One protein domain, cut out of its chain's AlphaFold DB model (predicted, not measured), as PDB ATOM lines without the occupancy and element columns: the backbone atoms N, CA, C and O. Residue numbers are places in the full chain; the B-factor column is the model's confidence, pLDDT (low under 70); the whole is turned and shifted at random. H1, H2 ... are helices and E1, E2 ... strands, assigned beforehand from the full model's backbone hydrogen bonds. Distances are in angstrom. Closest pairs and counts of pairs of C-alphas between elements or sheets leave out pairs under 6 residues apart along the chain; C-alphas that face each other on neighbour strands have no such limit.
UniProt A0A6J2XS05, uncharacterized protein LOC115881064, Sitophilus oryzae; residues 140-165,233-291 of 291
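This is residues 140 to 165 and 233 to 291 of the 291 residues of the protein "uncharacterized protein LOC115881064" of Sitophilus oryzae (UniProt A0A6J2XS05). A strongly twisted sheet of five short strands curls round the short helix H1, while a second helix, H2, stands up from the opposite face near E2, with its residues 159 to 165 sticking out free. One long stretch with no named element, residues 256 to 269, links E3 to E4, and a tail of residues 282 to 291 follows E5. The printed part has 85 residues, with two named helices and five named strands in the order H1 E1 H2 E2 E3 E4 E5; the sheet, in the order E1 E2 E3 E4 E5, is mixed. The class is mixed, helices and strands, with 42 residues, under half, in named elements. The whole is compact, with a radius of gyration of the C-alphas of 13.5 A and spans of 40 by 28 by 20 A.

The sheet holds E1, residues 151 to 154, E2, 238 to 241, E3, 250 to 255, E4, 270 to 274, and E5, 278 to 281, with E1 and E5 as edge strands. E1 and E2 are antiparallel at 157 degrees, with N 151 and O 241 2.8 A apart, within hydrogen-bond range. E2 and E3 are an antiparallel hairpin at 143 degrees, with N 240 and O 250 at 2.8 A. E3 and E4 are parallel at 33 degrees, with N 272 and O 253 at 2.8 A. E3 is staggered: residues 250 to 252 pair with E2 and 252 to 255 with E4. E4 and E5 are an antiparallel hairpin at 148 degrees, with N 271 and O 281 at 2.8 A. The sheet curls round H1, residues 140 to 147, whose closest C-alphas to E5 are those of Val 141 and Val 278, 6.1 A. H2, residues 155 to 165, is on the opposite face, only just over E2 with 3 C-alphas, and stands up from the sheet at 53 degrees; the closest C-alphas of H2 and E2 are those of Tyr 155 and Phe 238, 4.8 A. H1 and H2 are apart. In both helices every O i to N i+4 pair is within hydrogen-bond range.

E3 is 15.8 A long, H2 15.5 A and E4 12.9 A; H1 is 10.5 A, E1 10.4 A, E2 10.2 A and E5 10.0 A. H1 begins at C-alpha 140, (19.912, 3.693, -5.729), and E5 ends at C-alpha 281, (8.366, 13.403, -8.891).

The farthest C-alphas, of Asn 165 and Ile 291, are 42.8 A apart. Residues 166 to 232 are not printed, and C-alphas 165 and 233 are 23.1 A apart across the cut. The link from E3 to E4, residues 256 to 269, is long. The mean pLDDT of the printed part is 72.2; 29 residues are under 70, among them 256 to 268 and 283 to 291.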
ATOM      1  N   ARG A 140      19.751   2.692  -4.658       93.06
ATOM      2  CA  ARG A 140      19.912   3.693  -5.729       93.06
ATOM      3  C   ARG A 140      19.304   5.039  -5.322       93.06
ATOM      4  O   ARG A 140      19.971   6.069  -5.458       93.06
ATOM      5  N   VAL A 141      18.090   5.035  -4.762       91.56
ATOM      6  CA  VAL A 141      17.412   6.248  -4.269       91.56
ATOM      7  C   VAL A 141      18.199   6.906  -3.134       91.56
ATOM      8  O   VAL A 141      18.504   8.100  -3.212       91.56
ATOM      9  N   TYR A 142      18.606   6.127  -2.126       94.19
ATOM     10  CA  TYR A 142      19.459   6.594  -1.030       94.19
ATOM     11  C   TYR A 142      20.753   7.244  -1.556       94.19
ATOM     12  O   TYR A 142      21.065   8.386  -1.213       94.19
ATOM     13  N   LYS A 143      21.475   6.556  -2.452       93.62
ATOM     14  CA  LYS A 143      22.744   7.000  -3.050       93.62
ATOM     15  C   LYS A 143      22.592   8.309  -3.826       93.62
ATOM     16  O   LYS A 143      23.445   9.188  -3.700       93.62
ATOM     17  N   LYS A 144      21.507   8.475  -4.593       91.06
ATOM     18  CA  LYS A 144      21.199   9.718  -5.326       91.06
ATOM     19  C   LYS A 144      21.032  10.897  -4.357       91.06
ATOM     20  O   LYS A 144      21.673  11.931  -4.537       91.06
ATOM     21  N   LEU A 145      20.245  10.725  -3.295       90.62
ATOM     22  CA  LEU A 145      19.983  11.760  -2.283       90.62
ATOM     23  C   LEU A 145      21.225  12.108  -1.448       90.62
ATOM     24  O   LEU A 145      21.514  13.288  -1.238       90.62
ATOM     25  N   ALA A 146      21.988  11.100  -1.023       91.62
ATOM     26  CA  ALA A 146      23.233  11.281  -0.281       91.62
ATOM     27  C   ALA A 146      24.302  12.011  -1.119       91.62
ATOM     28  O   ALA A 146      24.987  12.897  -0.605       91.62
ATOM     29  N   ASN A 147      24.398  11.721  -2.424       89.81
ATOM     30  CA  ASN A 147      25.257  12.464  -3.355       89.81
ATOM     31  C   ASN A 147      24.814  13.924  -3.544       89.81
ATOM     32  O   ASN A 147      25.662  14.807  -3.655       89.81
ATOM     33  N   LEU A 148      23.505  14.198  -3.523       85.75
ATOM     34  CA  LEU A 148      22.945  15.558  -3.552       85.75
ATOM     35  C   LEU A 148      23.095  16.321  -2.215       85.75
ATOM     36  O   LEU A 148      22.717  17.491  -2.130       85.75
ATOM     37  N   GLY A 149      23.660  15.687  -1.179       87.12
ATOM     38  CA  GLY A 149      23.950  16.303   0.120       87.12
ATOM     39  C   GLY A 149      22.793  16.293   1.124       87.12
ATOM     40  O   GLY A 149      22.876  16.981   2.145       87.12
ATOM     41  N   TYR A 150      21.729  15.527   0.870       89.56
ATOM     42  CA  TYR A 150      20.658  15.310   1.845       89.56
ATOM     43  C   TYR A 150      21.102  14.313   2.924       89.56
ATOM     44  O   TYR A 150      21.774  13.324   2.632       89.56
ATOM     45  N   LYS A 151      20.674  14.535   4.173       91.25
ATOM     46  CA  LYS A 151      20.646  13.479   5.191       91.25
ATOM     47  C   LYS A 151      19.373  12.669   4.986       91.25
ATOM     48  O   LYS A 151      18.277  13.227   5.033       91.25
ATOM     49  N   VAL A 152      19.539  11.369   4.764       92.25
ATOM     50  CA  VAL A 152      18.454  10.412   4.528       92.25
ATOM     51  C   VAL A 152      18.295   9.541   5.774       92.25
ATOM     52  O   VAL A 152      19.281   9.041   6.309       92.25
ATOM     53  N   ILE A 153      17.066   9.375   6.259       91.25
ATOM     54  CA  ILE A 153      16.734   8.561   7.438       91.25
ATOM     55  C   ILE A 153      15.566   7.642   7.079       91.25
ATOM     56  O   ILE A 153      14.593   8.103   6.491       91.25
ATOM     57  N   ARG A 154      15.618   6.359   7.464       90.94
ATOM     58  CA  ARG A 154      14.475   5.429   7.342       90.94
ATOM     59  C   ARG A 154      13.241   5.980   8.070       90.94
ATOM     60  O   ARG A 154      13.356   6.388   9.229       90.94
ATOM     61  N   TYR A 155      12.068   5.942   7.440       86.06
ATOM     62  CA  TYR A 155      10.834   6.521   7.991       86.06
ATOM     63  C   TYR A 155      10.475   5.964   9.378       86.06
ATOM     64  O   TYR A 155      10.202   6.731  10.303       86.06
ATOM     65  N   GLU A 156      10.599   4.645   9.576       83.19
ATOM     66  CA  GLU A 156      10.368   3.994  10.876       83.19
ATOM     67  C   GLU A 156      11.139   4.648  12.033       83.19
ATOM     68  O   GLU A 156      10.636   4.756  13.152       83.19
ATOM     69  N   ASN A 157      12.384   5.063  11.785       82.38
ATOM     70  CA  ASN A 157      13.240   5.653  12.810       82.38
ATOM     71  C   ASN A 157      12.758   7.052  13.187       82.38
ATOM     72  O   ASN A 157      12.812   7.419  14.361       82.38
ATOM     73  N   ARG A 158      12.240   7.813  12.216       81.00
ATOM     74  CA  ARG A 158      11.609   9.112  12.462       81.00
ATOM     75  C   ARG A 158      10.335   8.951  13.288       81.00
ATOM     76  O   ARG A 158      10.166   9.678  14.263       81.00
ATOM     77  N   GLU A 159       9.496   7.965  12.981       75.25
ATOM     78  CA  GLU A 159       8.290   7.698  13.774       75.25
ATOM     79  C   GLU A 159       8.615   7.254  15.207       75.25
ATOM     80  O   GLU A 159       8.058   7.802  16.159       75.25
ATOM     81  N   LYS A 160       9.617   6.384  15.393       77.06
ATOM     82  CA  LYS A 160      10.138   6.015  16.725       77.06
ATOM     83  C   LYS A 160      10.661   7.234  17.514       77.06
ATOM     84  O   LYS A 160      10.514   7.276  18.737       77.06
ATOM     85  N   MET A 161      11.247   8.242  16.857       73.75
ATOM     86  CA  MET A 161      11.638   9.511  17.505       73.75
ATOM     87  C   MET A 161      10.421  10.387  17.848       73.75
ATOM     88  O   MET A 161      10.331  10.904  18.963       73.75
ATOM     89  N   ASN A 162       9.465  10.519  16.924       74.00
ATOM     90  CA  ASN A 162       8.236  11.294  17.113       74.00
ATOM     91  C   ASN A 162       7.399  10.761  18.288       74.00
ATOM     92  O   ASN A 162       6.914  11.545  19.106       74.00
ATOM     93  N   GLN A 163       7.272   9.437  18.414       70.81
ATOM     94  CA  GLN A 163       6.564   8.772  19.514       70.81
ATOM     95  C   GLN A 163       7.207   9.085  20.874       70.81
ATOM     96  O   GLN A 163       6.530   9.612  21.757       70.81
ATOM     97  N   LYS A 164       8.530   8.907  21.013       67.31
ATOM     98  CA  LYS A 164       9.265   9.252  22.249       67.31
ATOM     99  C   LYS A 164       9.105  10.724  22.641       67.31
ATOM    100  O   LYS A 164       8.936  11.038  23.817       67.31
ATOM    101  N   ASN A 165       9.103  11.638  21.669       68.69
ATOM    102  CA  ASN A 165       8.880  13.063  21.926       68.69
ATOM    103  C   ASN A 165       7.441  13.356  22.397       68.69
ATOM    104  O   ASN A 165       7.242  14.184  23.291       68.69
ATOM    105  N   GLU A 233      -2.691   3.110   2.875       58.62
ATOM    106  CA  GLU A 233      -1.925   4.160   3.534       58.62
ATOM    107  C   GLU A 233      -0.450   3.937   3.180       58.62
ATOM    108  O   GLU A 233       0.219   3.071   3.747       58.62
ATOM    109  N   VAL A 234       0.029   4.647   2.154       67.50
ATOM    110  CA  VAL A 234       1.372   4.441   1.608       67.50
ATOM    111  C   VAL A 234       2.394   4.971   2.608       67.50
ATOM    112  O   VAL A 234       2.599   6.176   2.750       67.50
ATOM    113  N   VAL A 235       3.030   4.054   3.333       75.44
ATOM    114  CA  VAL A 235       4.075   4.386   4.302       75.44
ATOM    115  C   VAL A 235       5.359   4.757   3.544       75.44
ATOM    116  O   VAL A 235       5.840   3.937   2.765       75.44
ATOM    117  N   PRO A 236       5.947   5.952   3.758       82.44
ATOM    118  CA  PRO A 236       7.209   6.322   3.119       82.44
ATOM    119  C   PRO A 236       8.363   5.400   3.534       82.44
ATOM    120  O   PRO A 236       8.431   4.956   4.678       82.44
ATOM    121  N   ASP A 237       9.328   5.179   2.643       86.06
ATOM    122  CA  ASP A 237      10.548   4.422   2.951       86.06
ATOM    123  C   ASP A 237      11.565   5.281   3.708       86.06
ATOM    124  O   ASP A 237      12.149   4.877   4.722       86.06
ATOM    125  N   PHE A 238      11.770   6.503   3.214       89.38
ATOM    126  CA  PHE A 238      12.787   7.423   3.705       89.38
ATOM    127  C   PHE A 238      12.222   8.822   3.953       89.38
ATOM    128  O   PHE A 238      11.252   9.266   3.343       89.38
ATOM    129  N   CYS A 239      12.911   9.557   4.817       88.31
ATOM    130  CA  CYS A 239      12.798  10.996   4.961       88.31
ATOM    131  C   CYS A 239      14.140  11.640   4.600       88.31
ATOM    132  O   CYS A 239      15.181  11.189   5.080       88.31
ATOM    133  N   ALA A 240      14.122  12.712   3.809       88.81
ATOM    134  CA  ALA A 240      15.306  13.484   3.442       88.81
ATOM    135  C   ALA A 240      15.184  14.949   3.877       88.81
ATOM    136  O   ALA A 240      14.113  15.548   3.804       88.81
ATOM    137  N   TYR A 241      16.294  15.536   4.321       87.75
ATOM    138  CA  TYR A 241      16.401  16.961   4.657       87.75
ATOM    139  C   TYR A 241      17.856  17.434   4.530       87.75
ATOM    140  O   TYR A 241      18.776  16.613   4.517       87.75
ATOM    141  N   ILE A 242      18.092  18.747   4.439       85.44
ATOM    142  CA  ILE A 242      19.451  19.314   4.404       85.44
ATOM    143  C   ILE A 242      19.877  19.737   5.823       85.44
ATOM    144  O   ILE A 242      19.286  20.654   6.397       85.44
ATOM    145  N   PRO A 243      20.925  19.128   6.415       76.44
ATOM    146  CA  PRO A 243      21.393  19.505   7.744       76.44
ATOM    147  C   PRO A 243      21.905  20.954   7.816       76.44
ATOM    148  O   PRO A 243      22.723  21.378   6.996       76.44
ATOM    149  N   ASN A 244      21.510  21.665   8.877       71.25
ATOM    150  CA  ASN A 244      21.786  23.085   9.162       71.25
ATOM    151  C   ASN A 244      20.971  24.100   8.340       71.25
ATOM    152  O   ASN A 244      21.253  25.295   8.421       71.25
ATOM    153  N   LYS A 245      19.957  23.665   7.591       71.75
ATOM    154  CA  LYS A 245      18.903  24.555   7.108       71.75
ATOM    155  C   LYS A 245      17.589  24.204   7.798       71.75
ATOM    156  O   LYS A 245      17.310  23.025   7.995       71.75
ATOM    157  N   ASN A 246      16.761  25.205   8.089       59.75
ATOM    158  CA  ASN A 246      15.377  25.003   8.537       59.75
ATOM    159  C   ASN A 246      14.461  24.665   7.339       59.75
ATOM    160  O   ASN A 246      13.401  25.259   7.175       59.75
ATOM    161  N   GLU A 247      14.914  23.771   6.457       65.31
ATOM    162  CA  GLU A 247      14.130  23.275   5.322       65.31
ATOM    163  C   GLU A 247      13.183  22.154   5.778       65.31
ATOM    164  O   GLU A 247      13.458  21.437   6.744       65.31
ATOM    165  N   GLU A 248      12.057  22.008   5.080       75.25
ATOM    166  CA  GLU A 248      11.057  20.980   5.375       75.25
ATOM    167  C   GLU A 248      11.627  19.562   5.217       75.25
ATOM    168  O   GLU A 248      12.449  19.284   4.341       75.25
ATOM    169  N   ILE A 249      11.160  18.637   6.063       82.69
ATOM    170  CA  ILE A 249      11.482  17.215   5.921       82.69
ATOM    171  C   ILE A 249      10.630  16.643   4.790       82.69
ATOM    172  O   ILE A 249       9.405  16.593   4.891       82.69
ATOM    173  N   ILE A 250      11.297  16.163   3.747       85.00
ATOM    174  CA  ILE A 250      10.684  15.534   2.583       85.00
ATOM    175  C   ILE A 250      10.457  14.054   2.893       85.00
ATOM    176  O   ILE A 250      11.408  13.343   3.221       85.00
ATOM    177  N   ASN A 251       9.222  13.575   2.753       85.50
ATOM    178  CA  ASN A 251       8.923  12.142   2.745       85.50
ATOM    179  C   ASN A 251       9.126  11.583   1.334       85.50
ATOM    180  O   ASN A 251       8.674  12.192   0.362       85.50
ATOM    181  N   ILE A 252       9.793  10.434   1.238       85.50
ATOM    182  CA  ILE A 252      10.108   9.751  -0.015       85.50
ATOM    183  C   ILE A 252       9.451   8.375  -0.016       85.50
ATOM    184  O   ILE A 252       9.758   7.531   0.830       85.50
ATOM    185  N   ILE A 253       8.581   8.167  -0.996       85.25
ATOM    186  CA  ILE A 253       7.969   6.881  -1.331       85.25
ATOM    187  C   ILE A 253       8.728   6.324  -2.533       85.25
ATOM    188  O   ILE A 253       8.971   7.051  -3.500       85.25
ATOM    189  N   ILE A 254       9.130   5.057  -2.481       84.44
ATOM    190  CA  ILE A 254       9.872   4.417  -3.568       84.44
ATOM    191  C   ILE A 254       8.926   3.509  -4.345       84.44
ATOM    192  O   ILE A 254       8.279   2.642  -3.763       84.44
ATOM    193  N   TRP A 255       8.839   3.715  -5.661       77.25
ATOM    194  CA  TRP A 255       7.986   2.908  -6.531       77.25
ATOM    195  C   TRP A 255       8.828   1.966  -7.390       77.25
ATOM    196  O   TRP A 255       9.722   2.400  -8.120       77.25
ATOM    197  N   ASP A 256       8.519   0.677  -7.277       69.69
ATOM    198  CA  ASP A 256       9.267  -0.450  -7.839       69.69
ATOM    199  C   ASP A 256       8.327  -1.282  -8.737       69.69
ATOM    200  O   ASP A 256       7.967  -2.406  -8.404       69.69
ATOM    201  N   GLY A 257       7.824  -0.659  -9.815       58.41
ATOM    202  CA  GLY A 257       7.121  -1.279 -10.957       58.41
ATOM    203  C   GLY A 257       5.723  -1.879 -10.726       58.41
ATOM    204  O   GLY A 257       4.790  -1.590 -11.472       58.41
ATOM    205  N   ASP A 258       5.560  -2.708  -9.697       54.06
ATOM    206  CA  ASP A 258       4.473  -3.695  -9.605       54.06
ATOM    207  C   ASP A 258       3.230  -3.204  -8.834       54.06
ATOM    208  O   ASP A 258       2.187  -3.864  -8.797       54.06
ATOM    209  N   SER A 259       3.315  -2.034  -8.195       50.88
ATOM    210  CA  SER A 259       2.282  -1.535  -7.275       50.88
ATOM    211  C   SER A 259       1.207  -0.722  -8.005       50.88
ATOM    212  O   SER A 259       1.403   0.462  -8.294       50.88
ATOM    213  N   LYS A 260       0.048  -1.340  -8.269       45.81
ATOM    214  CA  LYS A 260      -1.138  -0.664  -8.832       45.81
ATOM    215  C   LYS A 260      -1.811   0.282  -7.828       45.81
ATOM    216  O   LYS A 260      -1.972  -0.064  -6.663       45.81
ATOM    217  N   SER A 261      -2.304   1.407  -8.355       46.22
ATOM    218  CA  SER A 261      -3.150   2.431  -7.709       46.22
ATOM    219  C   SER A 261      -2.601   3.062  -6.422       46.22
ATOM    220  O   SER A 261      -2.669   2.480  -5.343       46.22
ATOM    221  N   ILE A 262      -2.157   4.316  -6.532       47.59
ATOM    222  CA  ILE A 262      -1.872   5.195  -5.391       47.59
ATOM    223  C   ILE A 262      -3.156   5.949  -5.024       47.59
ATOM    224  O   ILE A 262      -3.703   6.682  -5.847       47.59
ATOM    225  N   GLY A 263      -3.622   5.807  -3.782       47.12
ATOM    226  CA  GLY A 263      -4.565   6.763  -3.202       47.12
ATOM    227  C   GLY A 263      -3.813   8.045  -2.851       47.12
ATOM    228  O   GLY A 263      -2.843   7.991  -2.096       47.12
ATOM    229  N   LEU A 264      -4.220   9.192  -3.404       46.97
ATOM    230  CA  LEU A 264      -3.525  10.456  -3.155       46.97
ATOM    231  C   LEU A 264      -3.674  10.886  -1.687       46.97
ATOM    232  O   LEU A 264      -4.738  11.323  -1.243       46.97
ATOM    233  N   SER A 265      -2.573  10.809  -0.943       44.69
ATOM    234  CA  SER A 265      -2.409  11.467   0.352       44.69
ATOM    235  C   SER A 265      -2.417  12.989   0.168       44.69
ATOM    236  O   SER A 265      -1.720  13.528  -0.689       44.69
ATOM    237  N   ASN A 266      -3.148  13.715   1.020       47.47
ATOM    238  CA  ASN A 266      -3.209  15.188   1.018       47.47
ATOM    239  C   ASN A 266      -1.905  15.874   1.505       47.47
ATOM    240  O   ASN A 266      -1.921  17.039   1.909       47.47
ATOM    241  N   LYS A 267      -0.771  15.167   1.523       55.62
ATOM    242  CA  LYS A 267       0.541  15.681   1.938       55.62
ATOM    243  C   LYS A 267       1.506  15.682   0.749       55.62
ATOM    244  O   LYS A 267       1.425  14.799  -0.097       55.62
ATOM    245  N   PRO A 268       2.447  16.643   0.677       52.59
ATOM    246  CA  PRO A 268       3.438  16.698  -0.391       52.59
ATOM    247  C   PRO A 268       4.481  15.582  -0.226       52.59
ATOM    248  O   PRO A 268       5.559  15.787   0.327       52.59
ATOM    249  N   GLU A 269       4.149  14.394  -0.712       70.81
ATOM    250  CA  GLU A 269       5.045  13.246  -0.795       70.81
ATOM    251  C   GLU A 269       5.824  13.286  -2.118       70.81
ATOM    252  O   GLU A 269       5.275  13.620  -3.173       70.81
ATOM    253  N   ILE A 270       7.127  12.993  -2.060       77.94
ATOM    254  CA  ILE A 270       7.963  12.852  -3.255       77.94
ATOM    255  C   ILE A 270       8.092  11.368  -3.581       77.94
ATOM    256  O   ILE A 270       8.446  10.551  -2.734       77.94
ATOM    257  N   TYR A 271       7.834  11.038  -4.835       76.62
ATOM    258  CA  TYR A 271       7.885   9.691  -5.367       76.62
ATOM    259  C   TYR A 271       9.206   9.520  -6.110       76.62
ATOM    260  O   TYR A 271       9.533  10.302  -7.005       76.62
ATOM    261  N   ALA A 272       9.986   8.519  -5.717       77.69
ATOM    262  CA  ALA A 272      11.202   8.131  -6.407       77.69
ATOM    263  C   ALA A 272      10.876   6.991  -7.376       77.69
ATOM    264  O   ALA A 272      10.596   5.867  -6.955       77.69
ATOM    265  N   LEU A 273      10.909   7.301  -8.672       76.62
ATOM    266  CA  LEU A 273      10.777   6.334  -9.752       76.62
ATOM    267  C   LEU A 273      12.172   5.805 -10.098       76.62
ATOM    268  O   LEU A 273      13.101   6.600 -10.278       76.62
ATOM    269  N   CYS A 274      12.327   4.487 -10.206       71.50
ATOM    270  CA  CYS A 274      13.599   3.875 -10.574       71.50
ATOM    271  C   CYS A 274      13.410   2.867 -11.709       71.50
ATOM    272  O   CYS A 274      13.154   1.694 -11.470       71.50
ATOM    273  N   SER A 275      13.561   3.344 -12.945       70.88
ATOM    274  CA  SER A 275      13.800   2.490 -14.108       70.88
ATOM    275  C   SER A 275      15.317   2.309 -14.274       70.88
ATOM    276  O   SER A 275      15.934   1.484 -13.595       70.88
ATOM    277  N   ASP A 276      15.956   3.162 -15.073       68.50
ATOM    278  CA  ASP A 276      17.403   3.115 -15.316       68.50
ATOM    279  C   ASP A 276      18.194   4.047 -14.382       68.50
ATOM    280  O   ASP A 276      19.178   3.620 -13.769       68.50
ATOM    281  N   ASP A 277      17.725   5.287 -14.213       75.31
ATOM    282  CA  ASP A 277      18.189   6.263 -13.214       75.31
ATOM    283  C   ASP A 277      17.062   6.566 -12.205       75.31
ATOM    284  O   ASP A 277      15.905   6.187 -12.393       75.31
ATOM    285  N   VAL A 278      17.403   7.234 -11.103       82.06
ATOM    286  CA  VAL A 278      16.447   7.693 -10.092       82.06
ATOM    287  C   VAL A 278      15.925   9.080 -10.452       82.06
ATOM    288  O   VAL A 278      16.668  10.066 -10.378       82.06
ATOM    289  N   SER A 279      14.625   9.149 -10.733       80.06
ATOM    290  CA  SER A 279      13.877  10.386 -10.966       80.06
ATOM    291  C   SER A 279      12.933  10.673  -9.799       80.06
ATOM    292  O   SER A 279      12.265   9.773  -9.293       80.06
ATOM    293  N   PHE A 280      12.865  11.936  -9.373       82.06
ATOM    294  CA  PHE A 280      12.003  12.377  -8.273       82.06
ATOM    295  C   PHE A 280      10.827  13.193  -8.802       82.06
ATOM    296  O   PHE A 280      11.027  14.234  -9.429       82.06
ATOM    297  N   TYR A 281       9.611  12.753  -8.492       76.50
ATOM    298  CA  TYR A 281       8.366  13.403  -8.891       76.50
ATOM    299  C   TYR A 281       7.582  13.855  -7.661       76.50
ATOM    300  O   TYR A 281       7.514  13.152  -6.656       76.50
ATOM    301  N   LYS A 282       6.955  15.027  -7.745       72.62
ATOM    302  CA  LYS A 282       5.975  15.497  -6.764       72.62
ATOM    303  C   LYS A 282       4.617  15.527  -7.454       72.62
ATOM    304  O   LYS A 282       4.332  16.471  -8.187       72.62
ATOM    305  N   PHE A 283       3.805  14.493  -7.251       59.47
ATOM    306  CA  PHE A 283       2.457  14.447  -7.813       59.47
ATOM    307  C   PHE A 283       1.541  15.387  -7.024       59.47
ATOM    308  O   PHE A 283       1.199  15.133  -5.874       59.47
ATOM    309  N   THR A 284       1.162  16.503  -7.643       54.31
ATOM    310  CA  THR A 284       0.100  17.388  -7.153       54.31
ATOM    311  C   THR A 284      -1.158  17.125  -7.974       54.31
ATOM    312  O   THR A 284      -1.252  17.620  -9.095       54.31
ATOM    313  N   ASN A 285      -2.108  16.357  -7.427       45.75
ATOM    314  CA  ASN A 285      -3.405  16.047  -8.053       45.75
ATOM    315  C   ASN A 285      -3.331  15.598  -9.527       45.75
ATOM    316  O   ASN A 285      -4.176  15.968 -10.340       45.75
ATOM    317  N   THR A 286      -2.329  14.792  -9.870       39.84
ATOM    318  CA  THR A 286      -2.173  14.219 -11.209       39.84
ATOM    319  C   THR A 286      -2.039  12.709 -11.121       39.84
ATOM    320  O   THR A 286      -1.173  12.188 -10.419       39.84
ATOM    321  N   GLU A 287      -2.919  12.012 -11.836       43.22
ATOM    322  CA  GLU A 287      -2.809  10.572 -12.045       43.22
ATOM    323  C   GLU A 287      -1.555  10.282 -12.880       43.22
ATOM    324  O   GLU A 287      -1.220  11.017 -13.815       43.22
ATOM    325  N   THR A 288      -0.833   9.222 -12.529       44.66
ATOM    326  CA  THR A 288       0.335   8.778 -13.292       44.66
ATOM    327  C   THR A 288      -0.094   8.342 -14.693       44.66
ATOM    328  O   THR A 288      -1.025   7.537 -14.788       44.66
ATOM    329  N   PRO A 289       0.589   8.769 -15.773       34.00
ATOM    330  CA  PRO A 289       0.389   8.136 -17.066       34.00
ATOM    331  C   PRO A 289       0.759   6.657 -16.936       34.00
ATOM    332  O   PRO A 289       1.852   6.322 -16.477       34.00
ATOM    333  N   VAL A 290      -0.170   5.781 -17.312       36.69
ATOM    334  CA  VAL A 290       0.109   4.351 -17.453       36.69
ATOM    335  C   VAL A 290       1.101   4.195 -18.606       36.69
ATOM    336  O   VAL A 290       0.836   4.686 -19.706       36.69
ATOM    337  N   ILE A 291       2.235   3.551 -18.328       34.44
ATOM    338  CA  ILE A 291       3.239   3.122 -19.311       34.44
ATOM    339  C   ILE A 291       3.064   1.616 -19.509       34.44
ATOM    340  O   ILE A 291       2.944   0.924 -18.472       34.44
TER     341      ILE A 291